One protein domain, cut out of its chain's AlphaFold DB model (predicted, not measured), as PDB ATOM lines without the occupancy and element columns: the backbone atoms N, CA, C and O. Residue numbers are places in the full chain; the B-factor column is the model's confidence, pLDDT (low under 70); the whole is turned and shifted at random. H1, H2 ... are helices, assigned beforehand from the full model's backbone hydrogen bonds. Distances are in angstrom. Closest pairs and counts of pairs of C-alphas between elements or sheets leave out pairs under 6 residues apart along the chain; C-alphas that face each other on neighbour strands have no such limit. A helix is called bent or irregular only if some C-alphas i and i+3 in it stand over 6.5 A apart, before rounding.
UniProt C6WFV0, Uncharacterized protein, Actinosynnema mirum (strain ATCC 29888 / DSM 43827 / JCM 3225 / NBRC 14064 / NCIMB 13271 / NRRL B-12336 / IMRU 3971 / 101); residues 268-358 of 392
ATOM      1  N   TRP A 268     163.600 250.576 324.578       89.12
ATOM      2  CA  TRP A 268     162.411 251.285 325.061       89.12
ATOM      3  C   TRP A 268     161.167 251.016 324.214       89.12
ATOM      4  O   TRP A 268     160.110 250.711 324.763       89.12
ATOM      5  N   ALA A 269     161.283 251.107 322.888       89.19
ATOM      6  CA  ALA A 269     160.175 250.858 321.970       89.19
ATOM      7  C   ALA A 269     159.646 249.425 322.099       89.19
ATOM      8  O   ALA A 269     158.440 249.194 322.096       89.19
ATOM      9  N   ALA A 270     160.562 248.476 322.269       86.06
ATOM     10  CA  ALA A 270     160.264 247.070 322.448       86.06
ATOM     11  C   ALA A 270     159.521 246.779 323.773       86.06
ATOM     12  O   ALA A 270     158.627 245.932 323.804       86.06
ATOM     13  N   GLU A 271     159.845 247.497 324.852       83.38
ATOM     14  CA  GLU A 271     159.233 247.326 326.181       83.38
ATOM     15  C   GLU A 271     157.928 248.120 326.380       83.38
ATOM     16  O   GLU A 271     157.067 247.705 327.160       83.38
ATOM     17  N   ALA A 272     157.739 249.231 325.658       83.00
ATOM     18  CA  ALA A 272     156.604 250.148 325.821       83.00
ATOM     19  C   ALA A 272     155.209 249.475 325.842       83.00
ATOM     20  O   ALA A 272     154.423 249.784 326.743       83.00
ATOM     21  N   PRO A 273     154.880 248.501 324.959       78.62
ATOM     22  CA  PRO A 273     153.569 247.842 324.979       78.62
ATOM     23  C   PRO A 273     153.244 247.110 326.290       78.62
ATOM     24  O   PRO A 273     152.082 246.813 326.559       78.62
ATOM     25  N   TRP A 274     154.258 246.802 327.099       72.56
ATOM     26  CA  TRP A 274     154.155 245.910 328.254       72.56
ATOM     27  C   TRP A 274     154.249 246.639 329.580       72.56
ATOM     28  O   TRP A 274     153.620 246.233 330.554       72.56
ATOM     29  N   THR A 275     154.993 247.739 329.611       69.75
ATOM     30  CA  THR A 275     155.066 248.625 330.775       69.75
ATOM     31  C   THR A 275     153.874 249.583 330.843       69.75
ATOM     32  O   THR A 275     153.763 250.362 331.787       69.75
ATOM     33  N   GLY A 276     152.983 249.563 329.837       66.50
ATOM     34  CA  GLY A 276     151.955 250.592 329.651       66.50
ATOM     35  C   GLY A 276     152.559 251.974 329.372       66.50
ATOM     36  O   GLY A 276     151.850 252.980 329.416       66.50
ATOM     37  N   GLY A 277     153.872 252.022 329.125       63.91
ATOM     38  CA  GLY A 277     154.618 253.222 328.811       63.91
ATOM     39  C   GLY A 277     154.415 253.624 327.356       63.91
ATOM     40  O   GLY A 277     154.173 252.799 326.479       63.91
ATOM     41  N   GLN A 278     154.528 254.918 327.082       60.94
ATOM     42  CA  GLN A 278     154.658 255.386 325.707       60.94
ATOM     43  C   GLN A 278     156.090 255.134 325.226       60.94
ATOM     44  O   GLN A 278     157.038 255.259 326.004       60.94
ATOM     45  N   VAL A 279     156.248 254.798 323.941       64.44
ATOM     46  CA  VAL A 279     157.563 254.836 323.288       64.44
ATOM     47  C   VAL A 279     158.122 256.249 323.484       64.44
ATOM     48  O   VAL A 279     157.390 257.212 323.225       64.44
ATOM     49  N   PRO A 280     159.374 256.395 323.942       62.41
ATOM     50  CA  PRO A 280     159.970 257.700 324.157       62.41
ATOM     51  C   PRO A 280     159.825 258.591 322.936       62.41
ATOM     52  O   PRO A 280     160.123 258.173 321.816       62.41
ATOM     53  N   ASP A 281     159.356 259.814 323.167       67.31
ATOM     54  CA  ASP A 281     159.326 260.888 322.176       67.31
ATOM     55  C   ASP A 281     158.509 260.583 320.899       67.31
ATOM     56  O   ASP A 281     158.592 261.322 319.920       67.31
ATOM     57  N   GLY A 282     157.703 259.510 320.889       79.69
ATOM     58  CA  GLY A 282     156.902 259.108 319.727       79.69
ATOM     59  C   GLY A 282     157.733 258.730 318.495       79.69
ATOM     60  O   GLY A 282     157.206 258.750 317.381       79.69
ATOM     61  N   VAL A 283     159.022 258.413 318.674       86.50
ATOM     62  CA  VAL A 283     159.921 258.080 317.562       86.50
ATOM     63  C   VAL A 283     159.488 256.742 316.952       86.50
ATOM     64  O   VAL A 283     159.452 255.735 317.666       86.50
ATOM     65  N   PRO A 284     159.165 256.692 315.647       92.25
ATOM     66  CA  PRO A 284     158.757 255.449 315.012       92.25
ATOM     67  C   PRO A 284     159.935 254.457 314.953       92.25
ATOM     68  O   PRO A 284     161.079 254.887 314.758       92.25
ATOM     69  N   PRO A 285     159.693 253.137 315.075       94.00
ATOM     70  CA  PRO A 285     160.733 252.106 314.991       94.00
ATOM     71  C   PRO A 285     161.642 252.227 313.757       94.00
ATOM     72  O   PRO A 285     162.841 251.961 313.838       94.00
ATOM     73  N   GLU A 286     161.102 252.684 312.626       96.62
ATOM     74  CA  GLU A 286     161.844 252.917 311.386       96.62
ATOM     75  C   GLU A 286     162.900 254.019 311.527       96.62
ATOM     76  O   GLU A 286     163.997 253.890 310.983       96.62
ATOM     77  N   ALA A 287     162.596 255.087 312.272       95.94
ATOM     78  CA  ALA A 287     163.551 256.160 312.537       95.94
ATOM     79  C   ALA A 287     164.665 255.685 313.480       95.94
ATOM     80  O   ALA A 287     165.826 255.990 313.238       95.94
ATOM     81  N   ILE A 288     164.337 254.857 314.482       95.94
ATOM     82  CA  ILE A 288     165.341 254.235 315.363       95.94
ATOM     83  C   ILE A 288     166.322 253.383 314.542       95.94
ATOM     84  O   ILE A 288     167.537 253.491 314.712       95.94
ATOM     85  N   LEU A 289     165.809 252.554 313.625       97.62
ATOM     86  CA  LEU A 289     166.654 251.758 312.734       97.62
ATOM     87  C   LEU A 289     167.497 252.642 311.803       97.62
ATOM     88  O   LEU A 289     168.671 252.343 311.587       97.62
ATOM     89  N   ALA A 290     166.920 253.707 311.243       97.88
ATOM     90  CA  ALA A 290     167.638 254.632 310.369       97.88
ATOM     91  C   ALA A 290     168.783 255.349 311.103       97.88
ATOM     92  O   ALA A 290     169.891 255.408 310.568       97.88
ATOM     93  N   ASP A 291     168.542 255.817 312.331       96.75
ATOM     94  CA  ASP A 291     169.555 256.428 313.197       96.75
ATOM     95  C   ASP A 291     170.702 255.447 313.471       96.75
ATOM     96  O   ASP A 291     171.875 255.799 313.323       96.75
ATOM     97  N   TRP A 292     170.380 254.189 313.801       98.12
ATOM     98  CA  TRP A 292     171.396 253.158 314.013       98.12
ATOM     99  C   TRP A 292     172.213 252.898 312.741       98.12
ATOM    100  O   TRP A 292     173.441 252.931 312.791       98.12
ATOM    101  N   LEU A 293     171.554 252.707 311.590       98.19
ATOM    102  CA  LEU A 293     172.215 252.474 310.300       98.19
ATOM    103  C   LEU A 293     173.130 253.633 309.878       98.19
ATOM    104  O   LEU A 293     174.138 253.393 309.218       98.19
ATOM    105  N   ALA A 294     172.787 254.870 310.242       97.88
ATOM    106  CA  ALA A 294     173.612 256.047 309.975       97.88
ATOM    107  C   ALA A 294     174.851 256.130 310.885       97.88
ATOM    108  O   ALA A 294     175.845 256.751 310.511       97.88
ATOM    109  N   ALA A 295     174.792 255.516 312.069       97.19
ATOM    110  CA  ALA A 295     175.840 255.575 313.081       97.19
ATOM    111  C   ALA A 295     176.852 254.421 312.991       97.19
ATOM    112  O   ALA A 295     178.013 254.588 313.374       97.19
ATOM    113  N   VAL A 296     176.437 253.252 312.498       97.38
ATOM    114  CA  VAL A 296     177.307 252.072 312.417       97.38
ATOM    115  C   VAL A 296     178.170 252.039 311.147       97.38
ATOM    116  O   VAL A 296     177.800 252.604 310.115       97.38
ATOM    117  N   PRO A 297     179.330 251.349 311.171       96.69
ATOM    118  CA  PRO A 297     180.149 251.152 309.976       96.69
ATOM    119  C   PRO A 297     179.365 250.448 308.863       96.69
ATOM    120  O   PRO A 297     178.557 249.587 309.182       96.69
ATOM    121  N   PRO A 298     179.654 250.683 307.571       96.94
ATOM    122  CA  PRO A 298     178.954 250.015 306.473       96.94
ATOM    123  C   PRO A 298     178.962 248.483 306.583       96.94
ATOM    124  O   PRO A 298     179.952 247.890 307.017       96.94
ATOM    125  N   LEU A 299     177.899 247.832 306.095       96.88
ATOM    126  CA  LEU A 299     177.714 246.374 306.178       96.88
ATOM    127  C   LEU A 299     178.940 245.574 305.687       96.88
ATOM    128  O   LEU A 299     179.318 244.584 306.309       96.88
ATOM    129  N   GLU A 300     179.600 246.013 304.609       95.88
ATOM    130  CA  GLU A 300     180.808 245.352 304.086       95.88
ATOM    131  C   GLU A 300     182.001 245.426 305.051       95.88
ATOM    132  O   GLU A 300     182.755 244.463 305.185       95.88
ATOM    133  N   ALA A 301     182.153 246.535 305.779       95.69
ATOM    134  CA  ALA A 301     183.178 246.654 306.810       95.69
ATOM    135  C   ALA A 301     182.887 245.706 307.985       95.69
ATOM    136  O   ALA A 301     183.804 245.089 308.524       95.69
ATOM    137  N   VAL A 302     181.612 245.525 308.342       95.69
ATOM    138  CA  VAL A 302     181.200 244.590 309.402       95.69
ATOM    139  C   VAL A 302     181.372 243.131 308.979       95.69
ATOM    140  O   VAL A 302     181.805 242.305 309.784       95.69
ATOM    141  N   ARG A 303     181.146 242.795 307.704       95.50
ATOM    142  CA  ARG A 303     181.470 241.460 307.170       95.50
ATOM    143  C   ARG A 303     182.942 241.104 307.348       95.50
ATOM    144  O   ARG A 303     183.246 239.947 307.617       95.50
ATOM    145  N   ALA A 304     183.845 242.083 307.276       93.31
ATOM    146  CA  ALA A 304     185.269 241.861 307.513       93.31
ATOM    147  C   ALA A 304     185.610 241.492 308.973       93.31
ATOM    148  O   ALA A 304     186.728 241.044 309.229       93.31
ATOM    149  N   LEU A 305     184.671 241.654 309.917       93.44
ATOM    150  CA  LEU A 305     184.798 241.219 311.316       93.44
ATOM    151  C   LEU A 305     184.329 239.771 311.542       93.44
ATOM    152  O   LEU A 305     184.539 239.216 312.619       93.44
ATOM    153  N   CYS A 306     183.668 239.158 310.561       93.25
ATOM    154  CA  CYS A 306     183.113 237.813 310.682       93.25
ATOM    155  C   CYS A 306     184.162 236.734 310.376       93.25
ATOM    156  O   CYS A 306     185.054 236.944 309.557       93.25
ATOM    157  N   ASP A 307     184.001 235.561 310.997       85.31
ATOM    158  CA  ASP A 307     184.712 234.316 310.647       85.31
ATOM    159  C   ASP A 307     186.233 234.456 310.522       85.31
ATOM    160  O   ASP A 307     186.849 234.011 309.556       85.31
ATOM    161  N   ARG A 308     186.846 235.118 311.500       85.81
ATOM    162  CA  ARG A 308     188.299 235.204 311.622       85.81
ATOM    163  C   ARG A 308     188.694 235.518 313.052       85.81
ATOM    164  O   ARG A 308     187.885 236.005 313.843       85.81
ATOM    165  N   ARG A 309     189.972 235.322 313.360       83.50
ATOM    166  CA  ARG A 309     190.572 235.890 314.564       83.50
ATOM    167  C   ARG A 309     190.711 237.413 314.438       83.50
ATOM    168  O   ARG A 309     191.122 237.928 313.392       83.50
ATOM    169  N   LEU A 310     190.361 238.115 315.512       89.19
ATOM    170  CA  LEU A 310     190.359 239.573 315.613       89.19
ATOM    171  C   LEU A 310     191.370 240.037 316.671       89.19
ATOM    172  O   LEU A 310     191.663 239.315 317.624       89.19
ATOM    173  N   ASP A 311     191.900 241.245 316.486       88.56
ATOM    174  CA  ASP A 311     192.631 241.980 317.523       88.56
ATOM    175  C   ASP A 311     191.659 242.560 318.574       88.56
ATOM    176  O   ASP A 311     190.435 242.468 318.423       88.56
ATOM    177  N   GLU A 312     192.182 243.143 319.659       88.19
ATOM    178  CA  GLU A 312     191.349 243.693 320.741       88.19
ATOM    179  C   GLU A 312     190.363 244.778 320.257       88.19
ATOM    180  O   GLU A 312     189.169 244.658 320.552       88.19
ATOM    181  N   PRO A 313     190.772 245.818 319.497       91.50
ATOM    182  CA  PRO A 313     189.835 246.829 319.000       91.50
ATOM    183  C   PRO A 313     188.711 246.245 318.136       91.50
ATOM    184  O   PRO A 313     187.544 246.578 318.347       91.50
ATOM    185  N   ARG A 314     189.027 245.340 317.202       92.56
ATOM    186  CA  ARG A 314     188.009 244.711 316.347       92.56
ATOM    187  C   ARG A 314     187.110 243.757 317.116       92.56
ATOM    188  O   ARG A 314     185.932 243.650 316.794       92.56
ATOM    189  N   THR A 315     187.633 243.088 318.139       91.06
ATOM    190  CA  THR A 315     186.825 242.225 319.007       91.06
ATOM    191  C   THR A 315     185.828 243.039 319.818       91.06
ATOM    192  O   THR A 315     184.656 242.675 319.865       91.06
ATOM    193  N   ARG A 316     186.249 244.190 320.363       90.31
ATOM    194  CA  ARG A 316     185.338 245.157 320.998       90.31
ATOM    195  C   ARG A 316     184.238 245.599 320.052       90.31
ATOM    196  O   ARG A 316     183.065 245.555 320.404       90.31
ATOM    197  N   GLN A 317     184.613 245.984 318.837       93.31
ATOM    198  CA  GLN A 317     183.656 246.410 317.824       93.31
ATOM    199  C   GLN A 317     182.663 245.294 317.466       93.31
ATOM    200  O   GLN A 317     181.461 245.536 317.422       93.31
ATOM    201  N   ALA A 318     183.144 244.068 317.247       94.38
ATOM    202  CA  ALA A 318     182.298 242.918 316.941       94.38
ATOM    203  C   ALA A 318     181.364 242.551 318.106       94.38
ATOM    204  O   ALA A 318     180.212 242.204 317.861       94.38
ATOM    205  N   ARG A 319     181.833 242.667 319.355       92.12
ATOM    206  CA  ARG A 319     181.028 242.495 320.574       92.12
ATOM    207  C   ARG A 319     179.906 243.522 320.649       92.12
ATOM    208  O   ARG A 319     178.748 243.128 320.701       92.12
ATOM    209  N   VAL A 320     180.243 244.807 320.551       92.62
ATOM    210  CA  VAL A 320     179.254 245.895 320.557       92.62
ATOM    211  C   VAL A 320     178.213 245.678 319.460       92.62
ATOM    212  O   VAL A 320     177.023 245.657 319.751       92.62
ATOM    213  N   LEU A 321     178.635 245.422 318.218       95.88
ATOM    214  CA  LEU A 321     177.708 245.174 317.110       95.88
ATOM    215  C   LEU A 321     176.816 243.952 317.354       95.88
ATOM    216  O   LEU A 321     175.630 243.991 317.040       95.88
ATOM    217  N   ARG A 322     177.353 242.867 317.918       94.75
ATOM    218  CA  ARG A 322     176.570 241.666 318.226       94.75
ATOM    219  C   ARG A 322     175.476 241.955 319.257       94.75
ATOM    220  O   ARG A 322     174.331 241.559 319.035       94.75
ATOM    221  N   ASP A 323     175.812 242.680 320.319       92.00
ATOM    222  CA  ASP A 323     174.876 243.052 321.382       92.00
ATOM    223  C   ASP A 323     173.808 244.037 320.857       92.00
ATOM    224  O   ASP A 323     172.615 243.877 321.123       92.00
ATOM    225  N   GLN A 324     174.204 244.999 320.015       95.25
ATOM    226  CA  GLN A 324     173.280 245.924 319.346       95.25
ATOM    227  C   GLN A 324     172.310 245.201 318.405       95.25
ATOM    228  O   GLN A 324     171.108 245.453 318.444       95.25
ATOM    229  N   LEU A 325     172.803 244.268 317.583       96.31
ATOM    230  CA  LEU A 325     171.966 243.466 316.686       96.31
ATOM    231  C   LEU A 325     170.994 242.572 317.448       96.31
ATOM    232  O   LEU A 325     169.876 242.346 316.989       96.31
ATOM    233  N   HIS A 326     171.405 242.064 318.610       92.88
ATOM    234  CA  HIS A 326     170.510 241.339 319.499       92.88
ATOM    235  C   HIS A 326     169.366 242.232 319.993       92.88
ATOM    236  O   HIS A 326     168.212 241.839 319.865       92.88
ATOM    237  N   ALA A 327     169.663 243.445 320.465       92.00
ATOM    238  CA  ALA A 327     168.640 244.394 320.902       92.00
ATOM    239  C   ALA A 327     167.717 244.856 319.757       92.00
ATOM    240  O   ALA A 327     166.507 244.953 319.937       92.00
ATOM    241  N   LEU A 328     168.257 245.103 318.560       95.44
ATOM    242  CA  LEU A 328     167.469 245.526 317.395       95.44
ATOM    243  C   LEU A 328     166.561 244.423 316.842       95.44
ATOM    244  O   LEU A 328     165.555 244.733 316.205       95.44
ATOM    245  N   ALA A 329     166.876 243.146 317.081       93.69
ATOM    246  CA  ALA A 329     166.013 242.038 316.674       93.69
ATOM    247  C   ALA A 329     164.613 242.131 317.312       93.69
ATOM    248  O   ALA A 329     163.630 241.748 316.676       93.69
ATOM    249  N   ASP A 330     164.504 242.721 318.507       90.12
ATOM    250  CA  ASP A 330     163.227 242.953 319.187       90.12
ATOM    251  C   ASP A 330     162.326 243.963 318.455       90.12
ATOM    252  O   ASP A 330     161.117 243.987 318.695       90.12
ATOM    253  N   LEU A 331     162.876 244.775 317.541       92.50
ATOM    254  CA  LEU A 331     162.087 245.701 316.724       92.50
ATOM    255  C   LEU A 331     161.356 245.014 315.568       92.50
ATOM    256  O   LEU A 331     160.395 245.582 315.053       92.50
ATOM    257  N   LEU A 332     161.770 243.810 315.150       94.62
ATOM    258  CA  LEU A 332     161.230 243.134 313.960       94.62
ATOM    259  C   LEU A 332     159.691 243.092 313.882       94.62
ATOM    260  O   LEU A 332     159.176 243.327 312.789       94.62
ATOM    261  N   PRO A 333     158.939 242.829 314.971       92.38
ATOM    262  CA  PRO A 333     157.476 242.795 314.915       92.38
ATOM    263  C   PRO A 333     156.820 244.161 314.655       92.38
ATOM    264  O   PRO A 333     155.647 244.202 314.294       92.38
ATOM    265  N   MET A 334     157.549 245.259 314.870       92.62
ATOM    266  CA  MET A 334     157.044 246.634 314.788       92.62
ATOM    267  C   MET A 334     157.468 247.361 313.509       92.62
ATOM    268  O   MET A 334     156.939 248.429 313.224       92.62
ATOM    269  N   LEU A 335     158.423 246.806 312.760       95.69
ATOM    270  CA  LEU A 335     158.981 247.420 311.560       95.69
ATOM    271  C   LEU A 335     158.137 247.123 310.316       95.69
ATOM    272  O   LEU A 335     157.637 246.011 310.122       95.69
ATOM    273  N   ASP A 336     158.069 248.091 309.403       97.38
ATOM    274  CA  ASP A 336     157.532 247.858 308.065       97.38
ATOM    275  C   ASP A 336     158.369 246.851 307.234       97.38
ATOM    276  O   ASP A 336     159.519 246.510 307.533       97.38
ATOM    277  N   ARG A 337     157.794 246.350 306.127       97.88
ATOM    278  CA  ARG A 337     158.459 245.343 305.271       97.88
ATOM    279  C   ARG A 337     159.802 245.822 304.717       97.88
ATOM    280  O   ARG A 337     160.704 245.006 304.523       97.88
ATOM    281  N   ARG A 338     159.926 247.120 304.428       98.25
ATOM    282  CA  ARG A 338     161.147 247.714 303.876       98.25
ATOM    283  C   ARG A 338     162.262 247.710 304.919       98.25
ATOM    284  O   ARG A 338     163.377 247.301 304.613       98.25
ATOM    285  N   SER A 339     161.955 248.109 306.141       98.06
ATOM    286  CA  SER A 339     162.887 248.193 307.261       98.06
ATOM    287  C   SER A 339     163.317 246.808 307.734       98.06
ATOM    288  O   SER A 339     164.502 246.580 307.969       98.06
ATOM    289  N   VAL A 340     162.404 245.830 307.734       98.25
ATOM    290  CA  VAL A 340     162.759 244.414 307.935       98.25
ATOM    291  C   VAL A 340     163.756 243.932 306.874       98.25
ATOM    292  O   VAL A 340     164.711 243.229 307.207       98.25
ATOM    293  N   ALA A 341     163.566 244.300 305.602       98.06
ATOM    294  CA  ALA A 341     164.499 243.935 304.534       98.06
ATOM    295  C   ALA A 341     165.875 244.606 304.695       98.06
ATOM    296  O   ALA A 341     166.883 244.001 304.335       98.06
ATOM    297  N   LEU A 342     165.931 245.813 305.270       98.00
ATOM    298  CA  LEU A 342     167.184 246.506 305.587       98.00
ATOM    299  C   LEU A 342     167.919 245.883 306.778       98.00
ATOM    300  O   LEU A 342     169.137 245.749 306.719       98.00
ATOM    301  N   LEU A 343     167.208 245.488 307.838       97.69
ATOM    302  CA  LEU A 343     167.808 244.929 309.057       97.69
ATOM    303  C   LEU A 343     168.250 243.465 308.885       97.69
ATOM    304  O   LEU A 343     169.239 243.036 309.477       97.69
ATOM    305  N   ARG A 344     167.557 242.681 308.054       97.38
ATOM    306  CA  ARG A 344     167.805 241.236 307.910       97.38
ATOM    307  C   ARG A 344     169.256 240.859 307.559       97.38
ATOM    308  O   ARG A 344     169.796 240.016 308.275       97.38
ATOM    309  N   PRO A 345     169.927 241.478 306.565       97.75
ATOM    310  CA  PRO A 345     171.323 241.158 306.253       97.75
ATOM    311  C   PRO A 345     172.277 241.373 307.430       97.75
ATOM    312  O   PRO A 345     173.312 240.719 307.508       97.75
ATOM    313  N   TRP A 346     171.943 242.280 308.348       97.75
ATOM    314  CA  TRP A 346     172.733 242.513 309.550       97.75
ATOM    315  C   TRP A 346     172.518 241.427 310.599       97.75
ATOM    316  O   TRP A 346     173.486 240.923 311.167       97.75
ATOM    317  N   LEU A 347     171.266 241.019 310.822       96.00
ATOM    318  CA  LEU A 347     170.944 239.928 311.747       96.00
ATOM    319  C   LEU A 347     171.587 238.602 311.314       96.00
ATOM    320  O   LEU A 347     172.016 237.828 312.165       96.00
ATOM    321  N   GLU A 348     171.747 238.377 310.008       95.12
ATOM    322  CA  GLU A 348     172.480 237.226 309.458       95.12
ATOM    323  C   GLU A 348     173.985 237.237 309.801       95.12
ATOM    324  O   GLU A 348     174.615 236.176 309.860       95.12
ATOM    325  N   LEU A 349     174.587 238.407 310.059       95.06
ATOM    326  CA  LEU A 349     175.988 238.509 310.492       95.06
ATOM    327  C   LEU A 349     176.167 238.232 311.983       95.06
ATOM    328  O   LEU A 349     177.235 237.767 312.383       95.06
ATOM    329  N   ARG A 350     175.142 238.478 312.805       94.69
ATOM    330  CA  ARG A 350     175.207 238.348 314.268       94.69
ATOM    331  C   ARG A 350     175.846 237.029 314.753       94.69
ATOM    332  O   ARG A 350     176.812 237.117 315.511       94.69
ATOM    333  N   PRO A 351     175.428 235.824 314.304       91.62
ATOM    334  CA  PRO A 351     176.058 234.561 314.726       91.62
ATOM    335  C   PRO A 351     177.508 234.373 314.257       91.62
ATOM    336  O   PRO A 351     178.224 233.505 314.766       91.62
ATOM    337  N   ARG A 352     177.940 235.128 313.242       93.12
ATOM    338  CA  ARG A 352     179.281 235.046 312.643       93.12
ATOM    339  C   ARG A 352     180.266 236.000 313.315       93.12
ATOM    340  O   ARG A 352     181.472 235.742 313.294       93.12
ATOM    341  N   LEU A 353     179.765 237.060 313.953       92.81
ATOM    342  CA  LEU A 353     180.552 237.915 314.837       92.81
ATOM    343  C   LEU A 353     181.062 237.079 316.010       92.81
ATOM    344  O   LEU A 353     180.285 236.390 316.671       92.81
ATOM    345  N   LEU A 354     182.372 237.149 316.263       90.56
ATOM    346  CA  LEU A 354     183.041 236.441 317.364       90.56
ATOM    347  C   LEU A 354     182.988 234.907 317.266       90.56
ATOM    348  O   LEU A 354     183.248 234.208 318.239       90.56
ATOM    349  N   SER A 355     182.702 234.351 316.081       83.56
ATOM    350  CA  SER A 355     182.681 232.895 315.878       83.56
ATOM    351  C   SER A 355     184.071 232.250 316.015       83.56
ATOM    352  O   SER A 355     184.182 231.042 316.274       83.56
ATOM    353  N   GLY A 356     185.129 233.053 315.832       67.75
ATOM    354  CA  GLY A 356     186.530 232.653 315.948       67.75
ATOM    355  C   GLY A 356     186.932 231.528 314.993       67.75
ATOM    356  O   GLY A 356     187.869 230.793 315.288       67.75
ATOM    357  N   ARG A 357     186.202 231.328 313.886       63.34
ATOM    358  CA  ARG A 357     186.591 230.350 312.865       63.34
ATOM    359  C   ARG A 357     187.769 230.912 312.079       63.34
ATOM    360  O   ARG A 357     187.592 231.868 311.341       63.34
ATOM    361  N   ASP A 358     188.943 230.301 312.186       53.78
ATOM    362  CA  ASP A 358     189.914 230.395 311.098       53.78
ATOM    363  C   ASP A 358     189.366 229.532 309.954       53.78
ATOM    364  O   ASP A 358     189.274 228.311 310.073       53.78
TER     365      ASP A 358
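Overview. This is residues 268 to 358 of the 392 residues of an uncharacterized protein of Actinosynnema mirum (strain ATCC 29888 / DSM 43827 / JCM 3225 / NBRC 14064 / NCIMB 13271 / NRRL B-12336 / IMRU 3971 / 101) (UniProt C6WFV0). Three helices, H2, H4 and H5, run roughly along the long axis of an elongated body with few contacts between them, H4 running back against the way of H2 and H5; H5 packs on the last residues of H4, 325 to 329, and the rest of H4 reaches on past H5. H1 lies at one end of the body, the short H3 lies over towards H4, and the last residues, 348 to 358, run as a tail from H5 towards the end where H4 begins. The printed part has 91 residues with five named helices in the order H1, H2, H3, H4, H5 and no named strand: the class is all helix. It is only just compact, close to loose, with a radius of gyration of the C-alphas of 14.5 A, and its C-alphas span 46 by 25 by 19 A.

Along the chain. H1 is residues 268 to 275, with C-alpha 268 at (162.411, 251.285, 325.061); it is irregular, C-alphas 270 and 273 being 7.2 A apart. H2 is residues 285 to 295, 15.6 A from first to last C-alpha. H3 is residues 299 to 303, 6.3 A long. H4, the longest helix, is residues 312 to 329, 25.7 A from C-alpha 312 at (191.349, 243.693, 320.741) to C-alpha 329. H5 is residues 337 to 347, 15.1 A long, ending with C-alpha 347 at (170.944, 239.928, 311.747); it is only just irregular, C-alphas 342 and 345 being 6.8 A apart.

Arrangement. H1 and H2 are close but not clearly touching, their closest C-alphas, Ala 269 and Pro 285, being 7.1 A apart. H2 and H5 only just touch, with 3 pairs of C-alphas within 8 A; the closest are Glu 286 and Ser 339, 6.4 A apart. These two run the same way at a steep tilt of 44 degrees. H2 and H4 are close but not clearly touching, the closest C-alphas being Leu 289 and Leu 328 at 7.8 A, with a shallow tilt of 11 degrees, opposite ways. H3 and H4 are also close but not clearly touching, at 7.8 A between the C-alphas of Val 302 and Ala 318. H4 and H5 form a helical hairpin: H4 touches H5 with residues 325 to 329 alone, the closest C-alphas are Leu 325 and Leu 347, 6.2 A apart, and the tilt of 34 degrees, opposite ways, is shallow but only just short of steep. H1 is apart from H3, H4 and H5. In H2, H3 and H4 every O i to N i+4 pair is within hydrogen-bond range; in H1 it is 2 of 4 and in H5 5 of 7.

Size, cuts and confidence. The two C-alphas farthest apart are those of Gly 276 and Asp 358, at 46.8 A. The printed part has no cut. The link from H2 to H3 is tight, the other three are short, and no link is long. The mean pLDDT of the printed part is 89.8; residues 275 to 281 and 356 to 358 are under 70.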